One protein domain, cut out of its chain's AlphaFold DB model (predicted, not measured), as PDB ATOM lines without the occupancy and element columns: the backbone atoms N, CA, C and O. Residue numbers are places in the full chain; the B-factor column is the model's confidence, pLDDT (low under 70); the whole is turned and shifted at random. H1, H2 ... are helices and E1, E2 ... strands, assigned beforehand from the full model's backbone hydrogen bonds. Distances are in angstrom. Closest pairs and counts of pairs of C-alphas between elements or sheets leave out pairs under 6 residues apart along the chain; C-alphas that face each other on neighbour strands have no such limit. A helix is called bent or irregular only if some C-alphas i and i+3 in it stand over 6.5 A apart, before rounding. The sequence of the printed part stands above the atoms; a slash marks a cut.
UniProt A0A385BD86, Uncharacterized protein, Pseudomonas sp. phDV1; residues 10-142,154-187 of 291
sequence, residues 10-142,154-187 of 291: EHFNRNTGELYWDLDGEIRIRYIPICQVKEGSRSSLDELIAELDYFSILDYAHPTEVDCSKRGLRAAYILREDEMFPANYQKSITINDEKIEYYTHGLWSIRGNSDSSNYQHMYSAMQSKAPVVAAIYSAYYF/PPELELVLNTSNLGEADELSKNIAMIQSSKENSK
ATOM      1  N   GLU A  10      13.848 -22.559   6.265       96.94
ATOM      2  CA  GLU A  10      12.875 -21.650   6.869       96.94
ATOM      3  C   GLU A  10      13.569 -20.665   7.815       96.94
ATOM      4  O   GLU A  10      14.371 -21.040   8.674       96.94
ATOM      5  N   HIS A  11      13.190 -19.397   7.700       97.19
ATOM      6  CA  HIS A  11      13.598 -18.333   8.597       97.19
ATOM      7  C   HIS A  11      12.363 -17.681   9.200       97.19
ATOM      8  O   HIS A  11      11.545 -17.097   8.489       97.19
ATOM      9  N   PHE A  12      12.252 -17.749  10.525       97.12
ATOM     10  CA  PHE A  12      11.156 -17.132  11.257       97.12
ATOM     11  C   PHE A  12      11.677 -16.241  12.384       97.12
ATOM     12  O   PHE A  12      12.313 -16.703  13.335       97.12
ATOM     13  N   ASN A  13      11.398 -14.943  12.282       96.44
ATOM     14  CA  ASN A  13      11.755 -13.960  13.292       96.44
ATOM     15  C   ASN A  13      10.558 -13.682  14.210       96.44
ATOM     16  O   ASN A  13       9.670 -12.899  13.885       96.44
ATOM     17  N   ARG A  14      10.583 -14.267  15.410       95.00
ATOM     18  CA  ARG A  14       9.535 -14.108  16.436       95.00
ATOM     19  C   ARG A  14       9.380 -12.696  17.006       95.00
ATOM     20  O   ARG A  14       8.425 -12.440  17.728       95.00
ATOM     21  N   ASN A  15      10.300 -11.779  16.719       93.25
ATOM     22  CA  ASN A  15      10.172 -10.389  17.161       93.25
ATOM     23  C   ASN A  15       9.446  -9.532  16.122       93.25
ATOM     24  O   ASN A  15       8.744  -8.592  16.487       93.25
ATOM     25  N   THR A  16       9.627  -9.836  14.833       91.19
ATOM     26  CA  THR A  16       9.067  -9.049  13.722       91.19
ATOM     27  C   THR A  16       7.876  -9.726  13.046       91.19
ATOM     28  O   THR A  16       7.121  -9.062  12.344       91.19
ATOM     29  N   GLY A  17       7.693 -11.033  13.249       91.88
ATOM     30  CA  GLY A  17       6.720 -11.845  12.516       91.88
ATOM     31  C   GLY A  17       7.132 -12.137  11.080       91.88
ATOM     32  O   GLY A  17       6.325 -12.649  10.308       91.88
ATOM     33  N   GLU A  18       8.371 -11.821  10.702       93.50
ATOM     34  CA  GLU A  18       8.872 -12.115   9.367       93.50
ATOM     35  C   GLU A  18       9.106 -13.614   9.211       93.50
ATOM     36  O   GLU A  18       9.850 -14.222   9.982       93.50
ATOM     37  N   LEU A  19       8.471 -14.181   8.189       95.88
ATOM     38  CA  LEU A  19       8.587 -15.578   7.800       95.88
ATOM     39  C   LEU A  19       8.963 -15.648   6.322       95.88
ATOM     40  O   LEU A  19       8.321 -15.016   5.476       95.88
ATOM     41  N   TYR A  20      10.008 -16.402   6.005       96.25
ATOM     42  CA  TYR A  20      10.403 -16.666   4.629       96.25
ATOM     43  C   TYR A  20      11.147 -17.996   4.500       96.25
ATOM     44  O   TYR A  20      11.643 -18.547   5.481       96.25
ATOM     45  N   TRP A  21      11.232 -18.489   3.269       97.12
ATOM     46  CA  TRP A  21      11.945 -19.703   2.896       97.12
ATOM     47  C   TRP A  21      12.961 -19.378   1.814       97.12
ATOM     48  O   TRP A  21      12.588 -18.863   0.758       97.12
ATOM     49  N   ASP A  22      14.223 -19.698   2.068       96.31
ATOM     50  CA  ASP A  22      15.268 -19.632   1.053       96.31
ATOM     51  C   ASP A  22      15.264 -20.974   0.305       96.31
ATOM     52  O   ASP A  22      15.430 -22.042   0.909       96.31
ATOM     53  N   LEU A  23      14.957 -20.921  -0.995       95.06
ATOM     54  CA  LEU A  23      14.841 -22.114  -1.834       95.06
ATOM     55  C   LEU A  23      16.222 -22.549  -2.329       95.06
ATOM     56  O   LEU A  23      16.633 -23.695  -2.190       95.06
ATOM     57  N   ASP A  24      16.964 -21.605  -2.890       92.50
ATOM     58  CA  ASP A  24      18.345 -21.780  -3.314       92.50
ATOM     59  C   ASP A  24      19.170 -20.560  -2.863       92.50
ATOM     60  O   ASP A  24      18.759 -19.797  -1.988       92.50
ATOM     61  N   GLY A  25      20.359 -20.365  -3.436       91.00
ATOM     62  CA  GLY A  25      21.191 -19.191  -3.141       91.00
ATOM     63  C   GLY A  25      20.693 -17.873  -3.754       91.00
ATOM     64  O   GLY A  25      21.324 -16.838  -3.554       91.00
ATOM     65  N   GLU A  26      19.607 -17.894  -4.525       92.94
ATOM     66  CA  GLU A  26      19.124 -16.767  -5.325       92.94
ATOM     67  C   GLU A  26      17.678 -16.381  -5.009       92.94
ATOM     68  O   GLU A  26      17.317 -15.211  -5.142       92.94
ATOM     69  N   ILE A  27      16.846 -17.341  -4.614       94.00
ATOM     70  CA  ILE A  27      15.398 -17.218  -4.528       94.00
ATOM     71  C   ILE A  27      14.926 -17.374  -3.092       94.00
ATOM     72  O   ILE A  27      15.171 -18.386  -2.434       94.00
ATOM     73  N   ARG A  28      14.111 -16.410  -2.671       95.25
ATOM     74  CA  ARG A  28      13.367 -16.435  -1.417       95.25
ATOM     75  C   ARG A  28      11.877 -16.375  -1.679       95.25
ATOM     76  O   ARG A  28      11.414 -15.559  -2.472       95.25
ATOM     77  N   ILE A  29      11.111 -17.168  -0.946       94.94
ATOM     78  CA  ILE A  29       9.669 -16.996  -0.815       94.94
ATOM     79  C   ILE A  29       9.401 -16.331   0.528       94.94
ATOM     80  O   ILE A  29       9.655 -16.906   1.578       94.94
ATOM     81  N   ARG A  30       8.878 -15.110   0.507       94.31
ATOM     82  CA  ARG A  30       8.543 -14.330   1.694       94.31
ATOM     83  C   ARG A  30       7.045 -14.366   1.945       94.31
ATOM     84  O   ARG A  30       6.251 -14.031   1.064       94.31
ATOM     85  N   TYR A  31       6.665 -14.706   3.168       94.19
ATOM     86  CA  TYR A  31       5.299 -14.528   3.620       94.19
ATOM     87  C   TYR A  31       5.023 -13.042   3.861       94.19
ATOM     88  O   TYR A  31       5.779 -12.355   4.553       94.19
ATOM     89  N   ILE A  32       3.951 -12.527   3.261       90.44
ATOM     90  CA  ILE A  32       3.506 -11.156   3.478       90.44
ATOM     91  C   ILE A  32       2.448 -11.178   4.575       90.44
ATOM     92  O   ILE A  32       1.416 -11.836   4.406       90.44
ATOM     93  N   PRO A  33       2.702 -10.457   5.681       76.19
ATOM     94  CA  PRO A  33       1.862 -10.501   6.859       76.19
ATOM     95  C   PRO A  33       0.425 -10.099   6.557       76.19
ATOM     96  O   PRO A  33       0.152  -9.210   5.751       76.19
ATOM     97  N   ILE A  34      -0.469 -10.739   7.302       79.38
ATOM     98  CA  ILE A  34      -1.918 -10.608   7.209       79.38
ATOM     99  C   ILE A  34      -2.382  -9.191   7.501       79.38
ATOM    100  O   ILE A  34      -3.260  -8.675   6.812       79.38
ATOM    101  N   CYS A  35      -1.845  -8.620   8.576       90.00
ATOM    102  CA  CYS A  35      -2.449  -7.487   9.246       90.00
ATOM    103  C   CYS A  35      -1.599  -6.240   9.045       90.00
ATOM    104  O   CYS A  35      -0.436  -6.182   9.448       90.00
ATOM    105  N   GLN A  36      -2.201  -5.232   8.427       90.62
ATOM    106  CA  GLN A  36      -1.614  -3.913   8.241       90.62
ATOM    107  C   GLN A  36      -2.465  -2.883   8.966       90.62
ATOM    108  O   GLN A  36      -3.690  -2.993   9.020       90.62
ATOM    109  N   VAL A  37      -1.806  -1.867   9.510       90.75
ATOM    110  CA  VAL A  37      -2.494  -0.681  10.010       90.75
ATOM    111  C   VAL A  37      -2.916   0.140   8.796       90.75
ATOM    112  O   VAL A  37      -2.076   0.526   7.983       90.75
ATOM    113  N   LYS A  38      -4.217   0.362   8.644       92.81
ATOM    114  CA  LYS A  38      -4.786   1.233   7.617       92.81
ATOM    115  C   LYS A  38      -5.497   2.393   8.276       92.81
ATOM    116  O   LYS A  38      -5.976   2.267   9.397       92.81
ATOM    117  N   GLU A  39      -5.591   3.511   7.571       89.88
ATOM    118  CA  GLU A  39      -6.539   4.549   7.960       89.88
ATOM    119  C   GLU A  39      -7.942   3.941   7.959       89.88
ATOM    120  O   GLU A  39      -8.346   3.280   6.996       89.88
ATOM    121  N   GLY A  40      -8.634   4.095   9.085       83.19
ATOM    122  CA  GLY A  40      -9.991   3.618   9.253       83.19
ATOM    123  C   GLY A  40     -10.915   4.289   8.251       83.19
ATOM    124  O   GLY A  40     -10.682   5.412   7.792       83.19
ATOM    125  N   SER A  41     -11.988   3.587   7.893       79.31
ATOM    126  CA  SER A  41     -13.074   4.232   7.159       79.31
ATOM    127  C   SER A  41     -13.609   5.398   7.988       79.31
ATOM    128  O   SER A  41     -13.685   5.274   9.210       79.31
ATOM    129  N   ARG A  42     -13.978   6.515   7.338       73.94
ATOM    130  CA  ARG A  42     -14.594   7.665   8.020       73.94
ATOM    131  C   ARG A  42     -15.749   7.169   8.880       73.94
ATOM    132  O   ARG A  42     -16.798   6.783   8.369       73.94
ATOM    133  N   SER A  43     -15.520   7.152  10.179       74.19
ATOM    134  CA  SER A  43     -16.521   6.776  11.153       74.19
ATOM    135  C   SER A  43     -17.411   7.983  11.443       74.19
ATOM    136  O   SER A  43     -17.026   9.133  11.228       74.19
ATOM    137  N   SER A  44     -18.596   7.745  12.002       68.75
ATOM    138  CA  SER A  44     -19.453   8.822  12.514       68.75
ATOM    139  C   SER A  44     -18.753   9.682  13.576       68.75
ATOM    140  O   SER A  44     -19.098  10.848  13.761       68.75
ATOM    141  N   LEU A  45     -17.741   9.130  14.257       68.69
ATOM    142  CA  LEU A  45     -16.896   9.879  15.178       68.69
ATOM    143  C   LEU A  45     -15.982  10.861  14.433       68.69
ATOM    144  O   LEU A  45     -15.799  11.973  14.914       68.69
ATOM    145  N   ASP A  46     -15.456  10.489  13.264       68.25
ATOM    146  CA  ASP A  46     -14.630  11.379  12.440       68.25
ATOM    147  C   ASP A  46     -15.438  12.550  11.893       68.25
ATOM    148  O   ASP A  46     -14.953  13.678  11.894       68.25
ATOM    149  N   GLU A  47     -16.683  12.303  11.482       74.44
ATOM    150  CA  GLU A  47     -17.604  13.367  11.074       74.44
ATOM    151  C   GLU A  47     -17.918  14.306  12.242       74.44
ATOM    152  O   GLU A  47     -17.824  15.522  12.097       74.44
ATOM    153  N   LEU A  48     -18.202  13.761  13.431       71.81
ATOM    154  CA  LEU A  48     -18.441  14.567  14.630       71.81
ATOM    155  C   LEU A  48     -17.209  15.401  15.010       71.81
ATOM    156  O   LEU A  48     -17.327  16.569  15.373       71.81
ATOM    157  N   ILE A  49     -16.023  14.798  14.953       70.50
ATOM    158  CA  ILE A  49     -14.759  15.462  15.271       70.50
ATOM    159  C   ILE A  49     -14.452  16.559  14.248       70.50
ATOM    160  O   ILE A  49     -14.044  17.649  14.648       70.50
ATOM    161  N   ALA A  50     -14.680  16.301  12.957       72.00
ATOM    162  CA  ALA A  50     -14.533  17.297  11.903       72.00
ATOM    163  C   ALA A  50     -15.464  18.497  12.125       72.00
ATOM    164  O   ALA A  50     -15.022  19.635  11.992       72.00
ATOM    165  N   GLU A  51     -16.707  18.253  12.548       75.12
ATOM    166  CA  GLU A  51     -17.687  19.307  12.833       75.12
ATOM    167  C   GLU A  51     -17.335  20.125  14.094       75.12
ATOM    168  O   GLU A  51     -17.646  21.313  14.196       75.12
ATOM    169  N   LEU A  52     -16.679  19.496  15.078       68.81
ATOM    170  CA  LEU A  52     -16.279  20.129  16.340       68.81
ATOM    171  C   LEU A  52     -14.956  20.900  16.251       68.81
ATOM    172  O   LEU A  52     -14.710  21.780  17.086       68.81
ATOM    173  N   ASP A  53     -14.105  20.609  15.266       66.50
ATOM    174  CA  ASP A  53     -12.877  21.366  15.004       66.50
ATOM    175  C   ASP A  53     -13.167  22.616  14.157       66.50
ATOM    176  O   ASP A  53     -12.684  22.782  13.038       66.50
ATOM    177  N   TYR A  54     -13.962  23.529  14.725       63.62
ATOM    178  CA  TYR A  54     -14.366  24.793  14.093       63.62
ATOM    179  C   TYR A  54     -13.177  25.664  13.654       63.62
ATOM    180  O   TYR A  54     -13.318  26.537  12.798       63.62
ATOM    181  N   PHE A  55     -12.003  25.457  14.254       58.69
ATOM    182  CA  PHE A  55     -10.823  26.246  13.944       58.69
ATOM    183  C   PHE A  55     -10.002  25.659  12.793       58.69
ATOM    184  O   PHE A  55      -9.252  26.417  12.186       58.69
ATOM    185  N   SER A  56     -10.149  24.374  12.433       56.41
ATOM    186  CA  SER A  56      -9.415  23.752  11.314       56.41
ATOM    187  C   SER A  56      -7.885  23.965  11.395       56.41
ATOM    188  O   SER A  56      -7.176  23.904  10.390       56.41
ATOM    189  N   ILE A  57      -7.334  24.256  12.581       58.03
ATOM    190  CA  ILE A  57      -5.911  24.626  12.730       58.03
ATOM    191  C   ILE A  57      -5.013  23.377  12.663       58.03
ATOM    192  O   ILE A  57      -3.790  23.488  12.601       58.03
ATOM    193  N   LEU A  58      -5.585  22.170  12.679       58.09
ATOM    194  CA  LEU A  58      -4.836  20.943  12.895       58.09
ATOM    195  C   LEU A  58      -4.974  19.957  11.737       58.09
ATOM    196  O   LEU A  58      -6.058  19.710  11.228       58.09
ATOM    197  N   ASP A  59      -3.839  19.348  11.391       71.94
ATOM    198  CA  ASP A  59      -3.744  18.220  10.466       71.94
ATOM    199  C   ASP A  59      -4.663  17.084  10.954       71.94
ATOM    200  O   ASP A  59      -4.497  16.589  12.084       71.94
ATOM    201  N   TYR A  60      -5.689  16.755  10.167       71.12
ATOM    202  CA  TYR A  60      -6.696  15.756  10.520       71.12
ATOM    203  C   TYR A  60      -6.061  14.370  10.435       71.12
ATOM    204  O   TYR A  60      -5.730  13.890   9.358       71.12
ATOM    205  N   ALA A  61      -5.892  13.725  11.587       81.31
ATOM    206  CA  ALA A  61      -5.455  12.338  11.648       81.31
ATOM    207  C   ALA A  61      -6.678  11.443  11.849       81.31
ATOM    208  O   ALA A  61      -7.444  11.655  12.796       81.31
ATOM    209  N   HIS A  62      -6.840  10.458  10.969       84.81
ATOM    210  CA  HIS A  62      -7.881   9.446  11.079       84.81
ATOM    211  C   HIS A  62      -7.452   8.340  12.046       84.81
ATOM    212  O   HIS A  62      -6.282   7.941  12.026       84.81
ATOM    213  N   PRO A  63      -8.366   7.831  12.895       88.00
ATOM    214  CA  PRO A  63      -8.140   6.590  13.608       88.00
ATOM    215  C   PRO A  63      -7.717   5.519  12.615       88.00
ATOM    216  O   PRO A  63      -8.230   5.429  11.503       88.00
ATOM    217  N   THR A  64      -6.762   4.712  13.024       92.25
ATOM    218  CA  THR A  64      -6.317   3.577  12.244       92.25
ATOM    219  C   THR A  64      -7.042   2.321  12.683       92.25
ATOM    220  O   THR A  64      -7.375   2.145  13.858       92.25
ATOM    221  N   GLU A  65      -7.246   1.426  11.733       92.81
ATOM    222  CA  GLU A  65      -7.829   0.113  11.929       92.81
ATOM    223  C   GLU A  65      -6.835  -0.955  11.478       92.81
ATOM    224  O   GLU A  65      -5.994  -0.744  10.600       92.81
ATOM    225  N   VAL A  66      -6.921  -2.126  12.101       93.00
ATOM    226  CA  VAL A  66      -6.123  -3.279  11.695       93.00
ATOM    227  C   VAL A  66      -6.875  -4.016  10.596       93.00
ATOM    228  O   VAL A  66      -7.896  -4.648  10.857       93.00
ATOM    229  N   ASP A  67      -6.349  -3.966   9.375       91.75
ATOM    230  CA  ASP A  67      -6.874  -4.727   8.248       91.75
ATOM    231  C   ASP A  67      -6.057  -6.000   8.041       91.75
ATOM    232  O   ASP A  67      -4.897  -5.953   7.632       91.75
ATOM    233  N   CYS A  68      -6.709  -7.131   8.301       89.94
ATOM    234  CA  CYS A  68      -6.156  -8.473   8.176       89.94
ATOM    235  C   CYS A  68      -6.571  -9.199   6.874       89.94
ATOM    236  O   CYS A  68      -6.488 -10.423   6.784       89.94
ATOM    237  N   SER A  69      -7.091  -8.484   5.873       86.56
ATOM    238  CA  SER A  69      -7.643  -9.092   4.652       86.56
ATOM    239  C   SER A  69      -6.591  -9.498   3.615       86.56
ATOM    240  O   SER A  69      -6.890 -10.286   2.717       86.56
ATOM    241  N   LYS A  70      -5.359  -8.984   3.714       83.19
ATOM    242  CA  LYS A  70      -4.340  -9.117   2.662       83.19
ATOM    243  C   LYS A  70      -3.223 -10.076   3.061       83.19
ATOM    244  O   LYS A  70      -2.128  -9.652   3.407       83.19
ATOM    245  N   ARG A  71      -3.498 -11.377   2.952       89.31
ATOM    246  CA  ARG A  71      -2.460 -12.420   2.953       89.31
ATOM    247  C   ARG A  71      -1.741 -12.427   1.610       89.31
ATOM    248  O   ARG A  71      -2.393 -12.299   0.569       89.31
ATOM    249  N   GLY A  72      -0.426 -12.607   1.633       92.88
ATOM    250  CA  GLY A  72       0.351 -12.693   0.409       92.88
ATOM    251  C   GLY A  72       1.572 -13.589   0.531       92.88
ATOM    252  O   GLY A  72       2.076 -13.848   1.620       92.88
ATOM    253  N   LEU A  73       2.054 -14.052  -0.613       93.88
ATOM    254  CA  LEU A  73       3.275 -14.824  -0.742       93.88
ATOM    255  C   LEU A  73       4.085 -14.247  -1.899       93.88
ATOM    256  O   LEU A  73       3.639 -14.245  -3.047       93.88
ATOM    257  N   ARG A  74       5.274 -13.733  -1.595       92.44
ATOM    258  CA  ARG A  74       6.119 -13.052  -2.574       92.44
ATOM    259  C   ARG A  74       7.380 -13.843  -2.840       92.44
ATOM    260  O   ARG A  74       8.178 -14.044  -1.933       92.44
ATOM    261  N   ALA A  75       7.599 -14.206  -4.097       92.12
ATOM    262  CA  ALA A  75       8.918 -14.617  -4.551       92.12
ATOM    263  C   ALA A  75       9.810 -13.380  -4.741       92.12
ATOM    264  O   ALA A  75       9.382 -12.379  -5.323       92.12
ATOM    265  N   ALA A  76      11.043 -13.467  -4.261       91.75
ATOM    266  CA  ALA A  76      12.023 -12.394  -4.212       91.75
ATOM    267  C   ALA A  76      13.423 -12.904  -4.571       91.75
ATOM    268  O   ALA A  76      13.746 -14.072  -4.344       91.75
ATOM    269  N   TYR A  77      14.263 -12.007  -5.090       91.38
ATOM    270  CA  TYR A  77      15.663 -12.299  -5.394       91.38
ATOM    271  C   TYR A  77      16.573 -11.880  -4.228       91.38
ATOM    272  O   TYR A  77      16.636 -10.698  -3.896       91.38
ATOM    273  N   ILE A  78      17.281 -12.834  -3.614       91.38
ATOM    274  CA  ILE A  78      18.033 -12.653  -2.356       91.38
ATOM    275  C   ILE A  78      19.183 -11.648  -2.502       91.38
ATOM    276  O   ILE A  78      19.452 -10.874  -1.586       91.38
ATOM    277  N   LEU A  79      19.871 -11.638  -3.648       87.81
ATOM    278  CA  LEU A  79      21.102 -10.857  -3.840       87.81
ATOM    279  C   LEU A  79      20.864  -9.360  -4.097       87.81
ATOM    280  O   LEU A  79      21.804  -8.639  -4.430       87.81
ATOM    281  N   ARG A  80      19.624  -8.876  -3.981       84.25
ATOM    282  CA  ARG A  80      19.287  -7.466  -4.192       84.25
ATOM    283  C   ARG A  80      18.578  -6.876  -2.987       84.25
ATOM    284  O   ARG A  80      17.653  -7.470  -2.448       84.25
ATOM    285  N   GLU A  81      18.960  -5.648  -2.646       78.88
ATOM    286  CA  GLU A  81      18.356  -4.888  -1.544       78.88
ATOM    287  C   GLU A  81      16.856  -4.626  -1.744       78.88
ATOM    288  O   GLU A  81      16.108  -4.531  -0.776       78.88
ATOM    289  N   ASP A  82      16.405  -4.520  -2.997       83.19
ATOM    290  CA  ASP A  82      15.001  -4.283  -3.341       83.19
ATOM    291  C   ASP A  82      14.170  -5.565  -3.480       83.19
ATOM    292  O   ASP A  82      12.965  -5.484  -3.740       83.19
ATOM    293  N   GLU A  83      14.803  -6.733  -3.318       81.75
ATOM    294  CA  GLU A  83      14.177  -8.051  -3.424       81.75
ATOM    295  C   GLU A  83      13.476  -8.298  -4.787       81.75
ATOM    296  O   GLU A  83      12.668  -9.221  -4.917       81.75
ATOM    297  N   MET A  84      13.771  -7.505  -5.831       84.31
ATOM    298  CA  MET A  84      13.131  -7.607  -7.150       84.31
ATOM    299  C   MET A  84      13.908  -8.505  -8.109       84.31
ATOM    300  O   MET A  84      15.127  -8.371  -8.267       84.31
ATOM    301  N   PHE A  85      13.196  -9.318  -8.890       86.06
ATOM    302  CA  PHE A  85      13.834 -10.055  -9.974       86.06
ATOM    303  C   PHE A  85      14.306  -9.107 -11.090       86.06
ATOM    304  O   PHE A  85      13.607  -8.144 -11.448       86.06
ATOM    305  N   PRO A  86      15.493  -9.353 -11.669       84.88
ATOM    306  CA  PRO A  86      15.925  -8.625 -12.851       84.88
ATOM    307  C   PRO A  86      14.991  -8.928 -14.034       84.88
ATOM    308  O   PRO A  86      14.368  -9.985 -14.106       84.88
ATOM    309  N   ALA A  87      14.871  -7.996 -14.983       81.50
ATOM    310  CA  ALA A  87      13.941  -8.145 -16.112       81.50
ATOM    311  C   ALA A  87      14.252  -9.366 -17.001       81.50
ATOM    312  O   ALA A  87      13.365  -9.912 -17.646       81.50
ATOM    313  N   ASN A  88      15.513  -9.796 -17.018       82.25
ATOM    314  CA  ASN A  88      16.000 -10.978 -17.717       82.25
ATOM    315  C   ASN A  88      16.109 -12.205 -16.798       82.25
ATOM    316  O   ASN A  88      16.880 -13.111 -17.109       82.25
ATOM    317  N   TYR A  89      15.400 -12.237 -15.665       84.69
ATOM    318  CA  TYR A  89      15.414 -13.406 -14.797       84.69
ATOM    319  C   TYR A  89      14.838 -14.622 -15.519       84.69
ATOM    320  O   TYR A  89      13.789 -14.566 -16.159       84.69
ATOM    321  N   GLN A  90      15.577 -15.716 -15.430       84.12
ATOM    322  CA  GLN A  90      15.466 -16.870 -16.305       84.12
ATOM    323  C   GLN A  90      15.186 -18.139 -15.495       84.12
ATOM    324  O   GLN A  90      15.643 -19.212 -15.854       84.12
ATOM    325  N   LYS A  91      14.453 -18.052 -14.387       88.56
ATOM    326  CA  LYS A  91      13.951 -19.239 -13.688       88.56
ATOM    327  C   LYS A  91      12.460 -19.109 -13.457       88.56
ATOM    328  O   LYS A  91      11.939 -17.999 -13.302       88.56
ATOM    329  N   SER A  92      11.762 -20.233 -13.429       88.44
ATOM    330  CA  SER A  92      10.358 -20.293 -13.035       88.44
ATOM    331  C   SER A  92      10.177 -21.069 -11.740       88.44
ATOM    332  O   SER A  92      10.820 -22.099 -11.575       88.44
ATOM    333  N   ILE A  93       9.293 -20.601 -10.862       90.62
ATOM    334  CA  ILE A  93       8.956 -21.268  -9.609       90.62
ATOM    335  C   ILE A  93       7.501 -21.710  -9.678       90.62
ATOM    336  O   ILE A  93       6.630 -20.938 -10.098       90.62
ATOM    337  N   THR A  94       7.241 -22.924  -9.220       92.50
ATOM    338  CA  THR A  94       5.892 -23.404  -8.924       92.50
ATOM    339  C   THR A  94       5.765 -23.753  -7.443       92.50
ATOM    340  O   THR A  94       6.759 -24.079  -6.791       92.50
ATOM    341  N   ILE A  95       4.550 -23.667  -6.902       93.25
ATOM    342  CA  ILE A  95       4.151 -24.315  -5.647       93.25
ATOM    343  C   ILE A  95       3.079 -25.332  -5.993       93.25
ATOM    344  O   ILE A  95       2.022 -24.948  -6.485       93.25
ATOM    345  N   ASN A  96       3.336 -26.609  -5.718       93.00
ATOM    346  CA  ASN A  96       2.416 -27.706  -6.023       93.00
ATOM    347  C   ASN A  96       1.926 -27.641  -7.481       93.00
ATOM    348  O   ASN A  96       0.726 -27.646  -7.737       93.00
ATOM    349  N   ASP A  97       2.874 -27.509  -8.414       90.44
ATOM    350  CA  ASP A  97       2.662 -27.374  -9.866       90.44
ATOM    351  C   ASP A  97       1.967 -26.082 -10.332       90.44
ATOM    352  O   ASP A  97       1.919 -25.801 -11.530       90.44
ATOM    353  N   GLU A  98       1.516 -25.233  -9.409       90.44
ATOM    354  CA  GLU A  98       0.933 -23.934  -9.725       90.44
ATOM    355  C   GLU A  98       2.015 -22.867  -9.848       90.44
ATOM    356  O   GLU A  98       2.873 -22.699  -8.977       90.44
ATOM    357  N   LYS A  99       1.984 -22.116 -10.946       89.31
ATOM    358  CA  LYS A  99       2.983 -21.089 -11.233       89.31
ATOM    359  C   LYS A  99       2.874 -19.923 -10.252       89.31
ATOM    360  O   LYS A  99       1.824 -19.302 -10.138       89.31
ATOM    361  N   ILE A 100       4.003 -19.547  -9.653       89.06
ATOM    362  CA  ILE A 100       4.110 -18.310  -8.876       89.06
ATOM    363  C   ILE A 100       4.389 -17.134  -9.817       89.06
ATOM    364  O   ILE A 100       5.248 -17.202 -10.701       89.06
ATOM    365  N   GLU A 101       3.693 -16.022  -9.607       87.06
ATOM    366  CA  GLU A 101       3.966 -14.763 -10.295       87.06
ATOM    367  C   GLU A 101       5.097 -13.970  -9.624       87.06
ATOM    368  O   GLU A 101       5.157 -13.839  -8.397       87.06
ATOM    369  N   TYR A 102       5.979 -13.396 -10.450       81.31
ATOM    370  CA  TYR A 102       7.143 -12.631 -10.007       81.31
ATOM    371  C   TYR A 102       6.948 -11.133 -10.048       81.31
ATOM    372  O   TYR A 102       6.322 -10.578 -10.953       81.31
ATOM    373  N   TYR A 103       7.682 -10.474  -9.162       77.31
ATOM    374  CA  TYR A 103       7.919  -9.053  -9.259       77.31
ATOM    375  C   TYR A 103       9.208  -8.761 -10.039       77.31
ATOM    376  O   TYR A 103      10.304  -9.107  -9.600       77.31
ATOM    377  N   THR A 104       9.076  -8.123 -11.205       75.31
ATOM    378  CA  THR A 104      10.206  -7.712 -12.055       75.31
ATOM    379  C   THR A 104      10.217  -6.197 -12.251       75.31
ATOM    380  O   THR A 104       9.186  -5.529 -12.142       75.31
ATOM    381  N   HIS A 105      11.384  -5.648 -12.598       64.06
ATOM    382  CA  HIS A 105      11.635  -4.203 -12.726       64.06
ATOM    383  C   HIS A 105      10.720  -3.450 -13.734       64.06
ATOM    384  O   HIS A 105      10.773  -2.226 -13.808       64.06
ATOM    385  N   GLY A 106       9.859  -4.129 -14.499       63.16
ATOM    386  CA  GLY A 106       8.954  -3.509 -15.479       63.16
ATOM    387  C   GLY A 106       7.459  -3.522 -15.132       63.16
ATOM    388  O   GLY A 106       6.683  -2.934 -15.878       63.16
ATOM    389  N   LEU A 107       7.027  -4.190 -14.053       61.03
ATOM    390  CA  LEU A 107       5.607  -4.530 -13.837       61.03
ATOM    391  C   LEU A 107       5.115  -4.199 -12.419       61.03
ATOM    392  O   LEU A 107       4.655  -5.059 -11.668       61.03
ATOM    393  N   TRP A 108       5.187  -2.918 -12.048       53.75
ATOM    394  CA  TRP A 108       4.868  -2.452 -10.690       53.75
ATOM    395  C   TRP A 108       3.391  -2.664 -10.300       53.75
ATOM    396  O   TRP A 108       3.081  -2.860  -9.126       53.75
ATOM    397  N   SER A 109       2.481  -2.687 -11.282       50.12
ATOM    398  CA  SER A 109       1.032  -2.838 -11.082       50.12
ATOM    399  C   SER A 109       0.573  -4.260 -10.738       50.12
ATOM    400  O   SER A 109      -0.579  -4.436 -10.352       50.12
ATOM    401  N   ILE A 110       1.440  -5.273 -10.852       57.50
ATOM    402  CA  ILE A 110       1.078  -6.685 -10.609       57.50
ATOM    403  C   ILE A 110       1.174  -7.056  -9.116       57.50
ATOM    404  O   ILE A 110       0.534  -7.999  -8.660       57.50
ATOM    405  N   ARG A 111       1.876  -6.236  -8.322       63.12
ATOM    406  CA  ARG A 111       2.315  -6.537  -6.951       63.12
ATOM    407  C   ARG A 111       1.216  -7.024  -6.001       63.12
ATOM    408  O   ARG A 111       1.468  -7.888  -5.177       63.12
ATOM    409  N   GLY A 112       0.014  -6.450  -6.066       62.59
ATOM    410  CA  GLY A 112      -1.053  -6.775  -5.110       62.59
ATOM    411  C   GLY A 112      -1.764  -8.099  -5.398       62.59
ATOM    412  O   GLY A 112      -2.056  -8.853  -4.472       62.59
ATOM    413  N   ASN A 113      -2.043  -8.377  -6.673       73.88
ATOM    414  CA  ASN A 113      -2.833  -9.543  -7.067       73.88
ATOM    415  C   ASN A 113      -1.975 -10.811  -7.094       73.88
ATOM    416  O   ASN A 113      -2.445 -11.857  -6.647       73.88
ATOM    417  N   SER A 114      -0.712 -10.695  -7.526       79.31
ATOM    418  CA  SER A 114       0.237 -11.811  -7.548       79.31
ATOM    419  C   SER A 114       0.453 -12.387  -6.157       79.31
ATOM    420  O   SER A 114       0.315 -13.587  -5.956       79.31
ATOM    421  N   ASP A 115       0.718 -11.526  -5.169       88.06
ATOM    422  CA  ASP A 115       1.022 -11.959  -3.807       88.06
ATOM    423  C   ASP A 115      -0.149 -12.766  -3.218       88.06
ATOM    424  O   ASP A 115       0.059 -13.815  -2.609       88.06
ATOM    425  N   SER A 116      -1.385 -12.307  -3.435       88.31
ATOM    426  CA  SER A 116      -2.578 -13.004  -2.951       88.31
ATOM    427  C   SER A 116      -2.815 -14.327  -3.683       88.31
ATOM    428  O   SER A 116      -3.069 -15.335  -3.026       88.31
ATOM    429  N   SER A 117      -2.675 -14.355  -5.014       89.06
ATOM    430  CA  SER A 117      -2.823 -15.585  -5.810       89.06
ATOM    431  C   SER A 117      -1.788 -16.638  -5.410       89.06
ATOM    432  O   SER A 117      -2.143 -17.769  -5.087       89.06
ATOM    433  N   ASN A 118      -0.518 -16.236  -5.316       92.31
ATOM    434  CA  ASN A 118       0.590 -17.078  -4.865       92.31
ATOM    435  C   ASN A 118       0.305 -17.697  -3.489       92.31
ATOM    436  O   ASN A 118       0.555 -18.881  -3.263       92.31
ATOM    437  N   TYR A 119      -0.254 -16.903  -2.570       93.50
ATOM    438  CA  TYR A 119      -0.652 -17.398  -1.258       93.50
ATOM    439  C   TYR A 119      -1.773 -18.440  -1.343       93.50
ATOM    440  O   TYR A 119      -1.720 -19.431  -0.617       93.50
ATOM    441  N   GLN A 120      -2.768 -18.256  -2.216       92.06
ATOM    442  CA  GLN A 120      -3.870 -19.215  -2.358       92.06
ATOM    443  C   GLN A 120      -3.387 -20.596  -2.805       92.06
ATOM    444  O   GLN A 120      -3.863 -21.587  -2.258       92.06
ATOM    445  N   HIS A 121      -2.403 -20.673  -3.705       90.94
ATOM    446  CA  HIS A 121      -1.813 -21.951  -4.126       90.94
ATOM    447  C   HIS A 121      -1.197 -22.714  -2.940       90.94
ATOM    448  O   HIS A 121      -1.511 -23.885  -2.702       90.94
ATOM    449  N   MET A 122      -0.402 -22.023  -2.115       93.19
ATOM    450  CA  MET A 122       0.158 -22.597  -0.886       93.19
ATOM    451  C   MET A 122      -0.941 -22.980   0.114       93.19
ATOM    452  O   MET A 122      -0.913 -24.059   0.705       93.19
ATOM    453  N   TYR A 123      -1.937 -22.117   0.293       92.88
ATOM    454  CA  TYR A 123      -3.012 -22.329   1.252       92.88
ATOM    455  C   TYR A 123      -3.901 -23.526   0.882       92.88
ATOM    456  O   TYR A 123      -4.247 -24.319   1.760       92.88
ATOM    457  N   SER A 124      -4.210 -23.727  -0.404       92.00
ATOM    458  CA  SER A 124      -4.949 -24.908  -0.862       92.00
ATOM    459  C   SER A 124      -4.209 -26.215  -0.573       92.00
ATOM    460  O   SER A 124      -4.833 -27.194  -0.157       92.00
ATOM    461  N   ALA A 125      -2.880 -26.222  -0.710       90.50
ATOM    462  CA  ALA A 125      -2.049 -27.375  -0.375       90.50
ATOM    463  C   ALA A 125      -2.052 -27.667   1.135       90.50
ATOM    464  O   ALA A 125      -2.188 -28.816   1.557       90.50
ATOM    465  N   MET A 126      -2.000 -26.621   1.965       93.00
ATOM    466  CA  MET A 126      -2.114 -26.770   3.417       93.00
ATOM    467  C   MET A 126      -3.479 -27.340   3.830       93.00
ATOM    468  O   MET A 126      -3.547 -28.217   4.693       93.00
ATOM    469  N   GLN A 127      -4.573 -26.881   3.208       93.44
ATOM    470  CA  GLN A 127      -5.922 -27.383   3.496       93.44
ATOM    471  C   GLN A 127      -6.094 -28.861   3.135       93.44
ATOM    472  O   GLN A 127      -6.750 -29.598   3.874       93.44
ATOM    473  N   SER A 128      -5.483 -29.315   2.038       92.31
ATOM    474  CA  SER A 128      -5.507 -30.727   1.646       92.31
ATOM    475  C   SER A 128      -4.579 -31.609   2.491       92.31
ATOM    476  O   SER A 128      -4.557 -32.825   2.294       92.31
ATOM    477  N   LYS A 129      -3.842 -31.025   3.451       92.00
ATOM    478  CA  LYS A 129      -2.773 -31.680   4.224       92.00
ATOM    479  C   LYS A 129      -1.684 -32.282   3.327       92.00
ATOM    480  O   LYS A 129      -0.985 -33.205   3.746       92.00
ATOM    481  N   ALA A 130      -1.555 -31.782   2.098       91.31
ATOM    482  CA  ALA A 130      -0.470 -32.146   1.208       91.31
ATOM    483  C   ALA A 130       0.809 -31.404   1.628       91.31
ATOM    484  O   ALA A 130       0.730 -30.296   2.169       91.31
ATOM    485  N   PRO A 131       1.996 -31.982   1.382       94.12
ATOM    486  CA  PRO A 131       3.226 -31.216   1.484       94.12
ATOM    487  C   PRO A 131       3.160 -30.024   0.522       94.12
ATOM    488  O   PRO A 131       2.693 -30.144  -0.614       94.12
ATOM    489  N   VAL A 132       3.628 -28.870   0.991       95.62
ATOM    490  CA  VAL A 132       3.838 -27.703   0.138       95.62
ATOM    491  C   VAL A 132       5.200 -27.878  -0.519       95.62
ATOM    492  O   VAL A 132       6.217 -27.896   0.170       95.62
ATOM    493  N   VAL A 133       5.218 -28.053  -1.832       96.12
ATOM    494  CA  VAL A 133       6.422 -28.340  -2.608       96.12
ATOM    495  C   VAL A 133       6.696 -27.174  -3.540       96.12
ATOM    496  O   VAL A 133       5.861 -26.849  -4.379       96.12
ATOM    497  N   ALA A 134       7.862 -26.555  -3.394       95.62
ATOM    498  CA  ALA A 134       8.358 -25.547  -4.315       95.62
ATOM    499  C   ALA A 134       9.312 -26.191  -5.323       95.62
ATOM    500  O   ALA A 134      10.245 -26.891  -4.926       95.62
ATOM    501  N   ALA A 135       9.109 -25.922  -6.610       94.25
ATOM    502  CA  ALA A 135       9.975 -26.417  -7.675       94.25
ATOM    503  C   ALA A 135      10.529 -25.263  -8.518       94.25
ATOM    504  O   ALA A 135       9.803 -24.327  -8.854       94.25
ATOM    505  N   ILE A 136      11.820 -25.327  -8.846       93.31
ATOM    506  CA  ILE A 136      12.546 -24.340  -9.653       93.31
ATOM    507  C   ILE A 136      12.899 -24.971 -10.997       93.31
ATOM    508  O   ILE A 136      13.450 -26.068 -11.045       93.31
ATOM    509  N   TYR A 137      12.640 -24.256 -12.088       91.69
ATOM    510  CA  TYR A 137      12.980 -24.677 -13.447       91.69
ATOM    511  C   TYR A 137      13.843 -23.620 -14.133       91.69
ATOM    512  O   TYR A 137      13.641 -22.418 -13.918       91.69
ATOM    513  N   SER A 138      14.739 -24.048 -15.025       86.94
ATOM    514  CA  SER A 138      15.426 -23.132 -15.940       86.94
ATOM    515  C   SER A 138      14.443 -22.449 -16.897       86.94
ATOM    516  O   SER A 138      13.346 -22.928 -17.181       86.94
ATOM    517  N   ALA A 139      14.872 -21.296 -17.406       67.81
ATOM    518  CA  ALA A 139      14.176 -20.214 -18.116       67.81
ATOM    519  C   ALA A 139      13.143 -20.532 -19.192       67.81
ATOM    520  O   ALA A 139      12.505 -19.619 -19.720       67.81
ATOM    521  N   TYR A 140      13.031 -21.786 -19.594       60.25
ATOM    522  CA  TYR A 140      12.275 -22.194 -20.760       60.25
ATOM    523  C   TYR A 140      10.887 -22.728 -20.435       60.25
ATOM    524  O   TYR A 140      10.054 -22.748 -21.338       60.25
ATOM    525  N   TYR A 141      10.583 -23.035 -19.169       51.22
ATOM    526  CA  TYR A 141       9.302 -23.651 -18.806       51.22
ATOM    527  C   TYR A 141       8.071 -22.800 -19.190       51.22
ATOM    528  O   TYR A 141       7.007 -23.338 -19.478       51.22
ATOM    529  N   PHE A 142       8.198 -21.467 -19.284       53.50
ATOM    530  CA  PHE A 142       7.064 -20.580 -19.598       53.50
ATOM    531  C   PHE A 142       7.269 -19.655 -20.799       53.50
ATOM    532  O   PHE A 142       6.607 -18.615 -20.893       53.50
ATOM    533  N   PRO A 154      12.501 -31.975 -15.984       89.69
ATOM    534  CA  PRO A 154      12.488 -32.143 -14.542       89.69
ATOM    535  C   PRO A 154      12.907 -30.825 -13.876       89.69
ATOM    536  O   PRO A 154      13.747 -30.104 -14.428       89.69
ATOM    537  N   PRO A 155      12.340 -30.493 -12.703       92.50
ATOM    538  CA  PRO A 155      12.773 -29.314 -11.972       92.50
ATOM    539  C   PRO A 155      14.268 -29.416 -11.652       92.50
ATOM    540  O   PRO A 155      14.780 -30.490 -11.331       92.50
ATOM    541  N   GLU A 156      14.973 -28.287 -11.726       93.50
ATOM    542  CA  GLU A 156      16.372 -28.191 -11.295       93.50
ATOM    543  C   GLU A 156      16.496 -28.478  -9.799       93.50
ATOM    544  O   GLU A 156      17.474 -29.069  -9.340       93.50
ATOM    545  N   LEU A 157      15.489 -28.039  -9.044       94.56
ATOM    546  CA  LEU A 157      15.418 -28.197  -7.608       94.56
ATOM    547  C   LEU A 157      13.961 -28.314  -7.172       94.56
ATOM    548  O   LEU A 157      13.120 -27.520  -7.583       94.56
ATOM    549  N   GLU A 158      13.688 -29.284  -6.309       95.62
ATOM    550  CA  GLU A 158      12.387 -29.500  -5.686       95.62
ATOM    551  C   GLU A 158      12.577 -29.562  -4.170       95.62
ATOM    552  O   GLU A 158      13.454 -30.280  -3.672       95.62
ATOM    553  N   LEU A 159      11.796 -28.768  -3.440       96.56
ATOM    554  CA  LEU A 159      11.946 -28.557  -2.005       96.56
ATOM    555  C   LEU A 159      10.601 -28.608  -1.310       96.56
ATOM    556  O   LEU A 159       9.632 -28.010  -1.770       96.56
ATOM    557  N   VAL A 160      10.563 -29.228  -0.136       96.50
ATOM    558  CA  VAL A 160       9.403 -29.113   0.751       96.50
ATOM    559  C   VAL A 160       9.526 -27.843   1.587       96.50
ATOM    560  O   VAL A 160      10.542 -27.629   2.255       96.50
ATOM    561  N   LEU A 161       8.482 -27.016   1.568       96.25
ATOM    562  CA  LEU A 161       8.336 -25.858   2.442       96.25
ATOM    563  C   LEU A 161       7.710 -26.306   3.763       96.25
ATOM    564  O   LEU A 161       6.593 -26.829   3.793       96.25
ATOM    565  N   ASN A 162       8.411 -26.084   4.873       95.94
ATOM    566  CA  ASN A 162       7.811 -26.245   6.190       95.94
ATOM    567  C   ASN A 162       6.865 -25.067   6.461       95.94
ATOM    568  O   ASN A 162       7.316 -23.934   6.514       95.94
ATOM    569  N   THR A 163       5.571 -25.317   6.647       95.12
ATOM    570  CA  THR A 163       4.579 -24.262   6.923       95.12
ATOM    571  C   THR A 163       4.104 -24.251   8.376       95.12
ATOM    572  O   THR A 163       3.076 -23.643   8.680       95.12
ATOM    573  N   SER A 164       4.805 -24.933   9.290       95.31
ATOM    574  CA  SER A 164       4.387 -25.049  10.695       95.31
ATOM    575  C   SER A 164       4.308 -23.698  11.411       95.31
ATOM    576  O   SER A 164       3.442 -23.506  12.260       95.31
ATOM    577  N   ASN A 165       5.179 -22.753  11.044       96.19
ATOM    578  CA  ASN A 165       5.273 -21.439  11.681       96.19
ATOM    579  C   ASN A 165       4.325 -20.392  11.078       96.19
ATOM    580  O   ASN A 165       4.256 -19.271  11.577       96.19
ATOM    581  N   LEU A 166       3.550 -20.739  10.042       93.75
ATOM    582  CA  LEU A 166       2.652 -19.790   9.378       93.75
ATOM    583  C   LEU A 166       1.562 -19.265  10.327       93.75
ATOM    584  O   LEU A 166       1.278 -18.073  10.342       93.75
ATOM    585  N   GLY A 167       0.995 -20.136  11.167       92.81
ATOM    586  CA  GLY A 167      -0.002 -19.729  12.164       92.81
ATOM    587  C   GLY A 167       0.569 -18.815  13.255       92.81
ATOM    588  O   GLY A 167      -0.088 -17.859  13.658       92.81
ATOM    589  N   GLU A 168       1.806 -19.066  13.698       95.19
ATOM    590  CA  GLU A 168       2.492 -18.208  14.677       95.19
ATOM    591  C   GLU A 168       2.822 -16.837  14.060       95.19
ATOM    592  O   GLU A 168       2.612 -15.800  14.691       95.19
ATOM    593  N   ALA A 169       3.260 -16.813  12.796       94.00
ATOM    594  CA  ALA A 169       3.493 -15.578  12.050       94.00
ATOM    595  C   ALA A 169       2.206 -14.745  11.879       94.00
ATOM    596  O   ALA A 169       2.242 -13.521  12.034       94.00
ATOM    597  N   ASP A 170       1.066 -15.397  11.623       91.94
ATOM    598  CA  ASP A 170      -0.256 -14.762  11.518       91.94
ATOM    599  C   ASP A 170      -0.654 -14.050  12.813       91.94
ATOM    600  O   ASP A 170      -1.047 -12.877  12.807       91.94
ATOM    601  N   GLU A 171      -0.550 -14.759  13.937       94.44
ATOM    602  CA  GLU A 171      -0.908 -14.231  15.250       94.44
ATOM    603  C   GLU A 171       0.011 -13.074  15.655       94.44
ATOM    604  O   GLU A 171      -0.454 -12.023  16.107       94.44
ATOM    605  N   LEU A 172       1.315 -13.226  15.427       95.00
ATOM    606  CA  LEU A 172       2.301 -12.205  15.743       95.00
ATOM    607  C   LEU A 172       2.108 -10.941  14.896       95.00
ATOM    608  O   LEU A 172       2.096  -9.837  15.441       95.00
ATOM    609  N   SER A 173       1.874 -11.089  13.587       92.75
ATOM    610  CA  SER A 173       1.550  -9.970  12.695       92.75
ATOM    611  C   SER A 173       0.320  -9.200  13.176       92.75
ATOM    612  O   SER A 173       0.344  -7.967  13.243       92.75
ATOM    613  N   LYS A 174      -0.744  -9.915  13.558       94.31
ATOM    614  CA  LYS A 174      -1.967  -9.312  14.097       94.31
ATOM    615  C   LYS A 174      -1.693  -8.529  15.377       94.31
ATOM    616  O   LYS A 174      -2.138  -7.388  15.497       94.31
ATOM    617  N   ASN A 175      -0.945  -9.112  16.308       95.94
ATOM    618  CA  ASN A 175      -0.620  -8.477  17.582       95.94
ATOM    619  C   ASN A 175       0.228  -7.212  17.390       95.94
ATOM    620  O   ASN A 175      -0.072  -6.178  17.990       95.94
ATOM    621  N   ILE A 176       1.237  -7.256  16.514       94.38
ATOM    622  CA  ILE A 176       2.064  -6.086  16.179       94.38
ATOM    623  C   ILE A 176       1.195  -4.971  15.584       94.38
ATOM    624  O   ILE A 176       1.261  -3.831  16.052       94.38
ATOM    625  N   ALA A 177       0.336  -5.294  14.612       93.88
ATOM    626  CA  ALA A 177      -0.557  -4.317  13.992       93.88
ATOM    627  C   ALA A 177      -1.553  -3.716  15.003       93.88
ATOM    628  O   ALA A 177      -1.777  -2.507  14.999       93.88
ATOM    629  N   MET A 178      -2.099  -4.521  15.922       95.56
ATOM    630  CA  MET A 178      -2.976  -4.044  17.000       95.56
ATOM    631  C   MET A 178      -2.266  -3.092  17.962       95.56
ATOM    632  O   MET A 178      -2.819  -2.049  18.313       95.56
ATOM    633  N   ILE A 179      -1.038  -3.415  18.373       96.00
ATOM    634  CA  ILE A 179      -0.234  -2.546  19.241       96.00
ATOM    635  C   ILE A 179       0.064  -1.223  18.532       96.00
ATOM    636  O   ILE A 179      -0.075  -0.156  19.135       96.00
ATOM    637  N   GLN A 180       0.450  -1.278  17.256       95.12
ATOM    638  CA  GLN A 180       0.737  -0.085  16.469       95.12
ATOM    639  C   GLN A 180      -0.511   0.790  16.292       95.12
ATOM    640  O   GLN A 180      -0.459   1.977  16.617       95.12
ATOM    641  N   SER A 181      -1.635   0.206  15.873       94.69
ATOM    642  CA  SER A 181      -2.907   0.918  15.714       94.69
ATOM    643  C   SER A 181      -3.373   1.545  17.032       94.69
ATOM    644  O   SER A 181      -3.691   2.731  17.083       94.69
ATOM    645  N   SER A 182      -3.309   0.807  18.145       95.19
ATOM    646  CA  SER A 182      -3.638   1.331  19.478       95.19
ATOM    647  C   SER A 182      -2.741   2.510  19.876       95.19
ATOM    648  O   SER A 182      -3.220   3.539  20.361       95.19
ATOM    649  N   LYS A 183      -1.433   2.410  19.613       95.94
ATOM    650  CA  LYS A 183      -0.472   3.487  19.880       95.94
ATOM    651  C   LYS A 183      -0.773   4.733  19.047       95.94
ATOM    652  O   LYS A 183      -0.734   5.835  19.595       95.94
ATOM    653  N   GLU A 184      -1.067   4.587  17.761       92.00
ATOM    654  CA  GLU A 184      -1.431   5.702  16.879       92.00
ATOM    655  C   GLU A 184      -2.759   6.334  17.311       92.00
ATOM    656  O   GLU A 184      -2.808   7.538  17.575       92.00
ATOM    657  N   ASN A 185      -3.783   5.518  17.556       91.44
ATOM    658  CA  ASN A 185      -5.092   5.968  18.021       91.44
ATOM    659  C   ASN A 185      -5.012   6.685  19.370       91.44
ATOM    660  O   ASN A 185      -5.649   7.716  19.560       91.44
ATOM    661  N   SER A 186      -4.169   6.227  20.300       92.62
ATOM    662  CA  SER A 186      -3.978   6.903  21.589       92.62
ATOM    663  C   SER A 186      -3.448   8.338  21.442       92.62
ATOM    664  O   SER A 186      -3.856   9.230  22.191       92.62
ATOM    665  N   LYS A 187      -2.576   8.594  20.453       91.00
ATOM    666  CA  LYS A 187      -2.077   9.945  20.156       91.00
ATOM    667  C   LYS A 187      -3.199  10.825  19.618       91.00
ATOM    668  O   LYS A 187      -3.326  11.973  20.045       91.00
TER     669      LYS A 187
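Overview. This is residues 10 to 142 and 154 to 187 of the 291 residues of an uncharacterized protein of Pseudomonas sp. phDV1 (UniProt A0A385BD86). A body of two small antiparallel sheets, E1 E2 E3 E6 and E7 E8 E9, with helix H2 packed on both, runs on into a long arm. The arm is the two-strand ribbon of E4 and E5 with helix H3 running beside it, and at its far end lie H1 and a free-standing stretch, residues 51 to 59, of which 51 to 52 belong to H1. The printed part has 167 residues with nine named strands and three named helices, in the order E1 E2 E3 E4 H1 E5 E6 E7 H2 E8 E9 H3, and is of mixed class. It is loose, with a radius of gyration of the C-alphas of 19.8 A, and only just elongated, spanning 69 by 35 by 25 A.

Along the chain. The largest sheet holds E1, residues 10 to 13, from C-alpha 10 at (12.875, -21.650, 6.869), E2, 18 to 22, E3, 27 to 32, 15.6 A long, and E6, 72 to 77, 16.4 A. The second holds E7, 91 to 95, E8, 132 to 138, 20.3 A, and E9, 157 to 161. The ribbon is E4, 36 to 39, and E5, 64 to 67. H1 is residues 44 to 52, H2 108 to 127, 30.6 A, and H3 166 to 187, 32.0 A, ending at C-alpha 187 (-2.077, 9.945, 20.156).

Arrangement. E1, E2 and E3 form a meander, each strand the antiparallel neighbour of the one before; E1 and E2 are a hairpin, with N 11 and O 20 2.8 A apart, and so are E2 and E3, with N 21 and O 29 at 2.8 A. E6 is the antiparallel neighbour of E3, with N 30 and O 74 at 2.8 A. This sheet is twisted, its C-alphas up to 4.4 A off the best plane. H3 is on one face of it, making two layers, a helix over a sheet, at a height of 5.0 A, along E2 at 11 degrees on the local plane; the closest C-alphas are those of Leu 19 and Ala 169, 6.6 A. Farther along H3, the closest C-alphas to E5 are those of Thr 64 and Ser 181, 5.5 A. E4 and E5 are antiparallel, with N 38 and O 65 at 2.9 A. H2 is on the first sheet, only just at its level with a height of 3.8 A; the C-alphas of Gly 72 and Asp 115 are closest, 4.3 A. H2 is also on the second sheet, over E7 and along it at 17 degrees on the local plane; the closest C-alphas of H2 and E7 are those of Ile 95 and Met 122, 6.4 A, and those of H2 and E8 are Ala 125 and Val 132, 5.9 A. There N 94 and O 135 of E7 and E8, antiparallel, are 2.9 A apart, and N 134 and O 159 of E8 and E9, also antiparallel, 2.8 A. H1 is apart from H2 and H3. Every O i to N i+4 pair is within hydrogen-bond range in H1 and H3, and 12 of 16 in H2, which is irregular: C-alphas 109 and 112 are 7.5 A apart.

Size, cuts and confidence. The C-alphas of Tyr 54 and Pro 154, the two farthest apart, are 69.2 A apart. Residues 143 to 153 are not printed, and C-alphas 142 and 154 are 13.7 A apart across the cut. The links H1 to E5, E6 to E7 and E7 to H2 are long. Mean pLDDT of the printed part is 86.0; residues 44 to 46, 52 to 58, 105 to 112 and 139 to 142 are under 70.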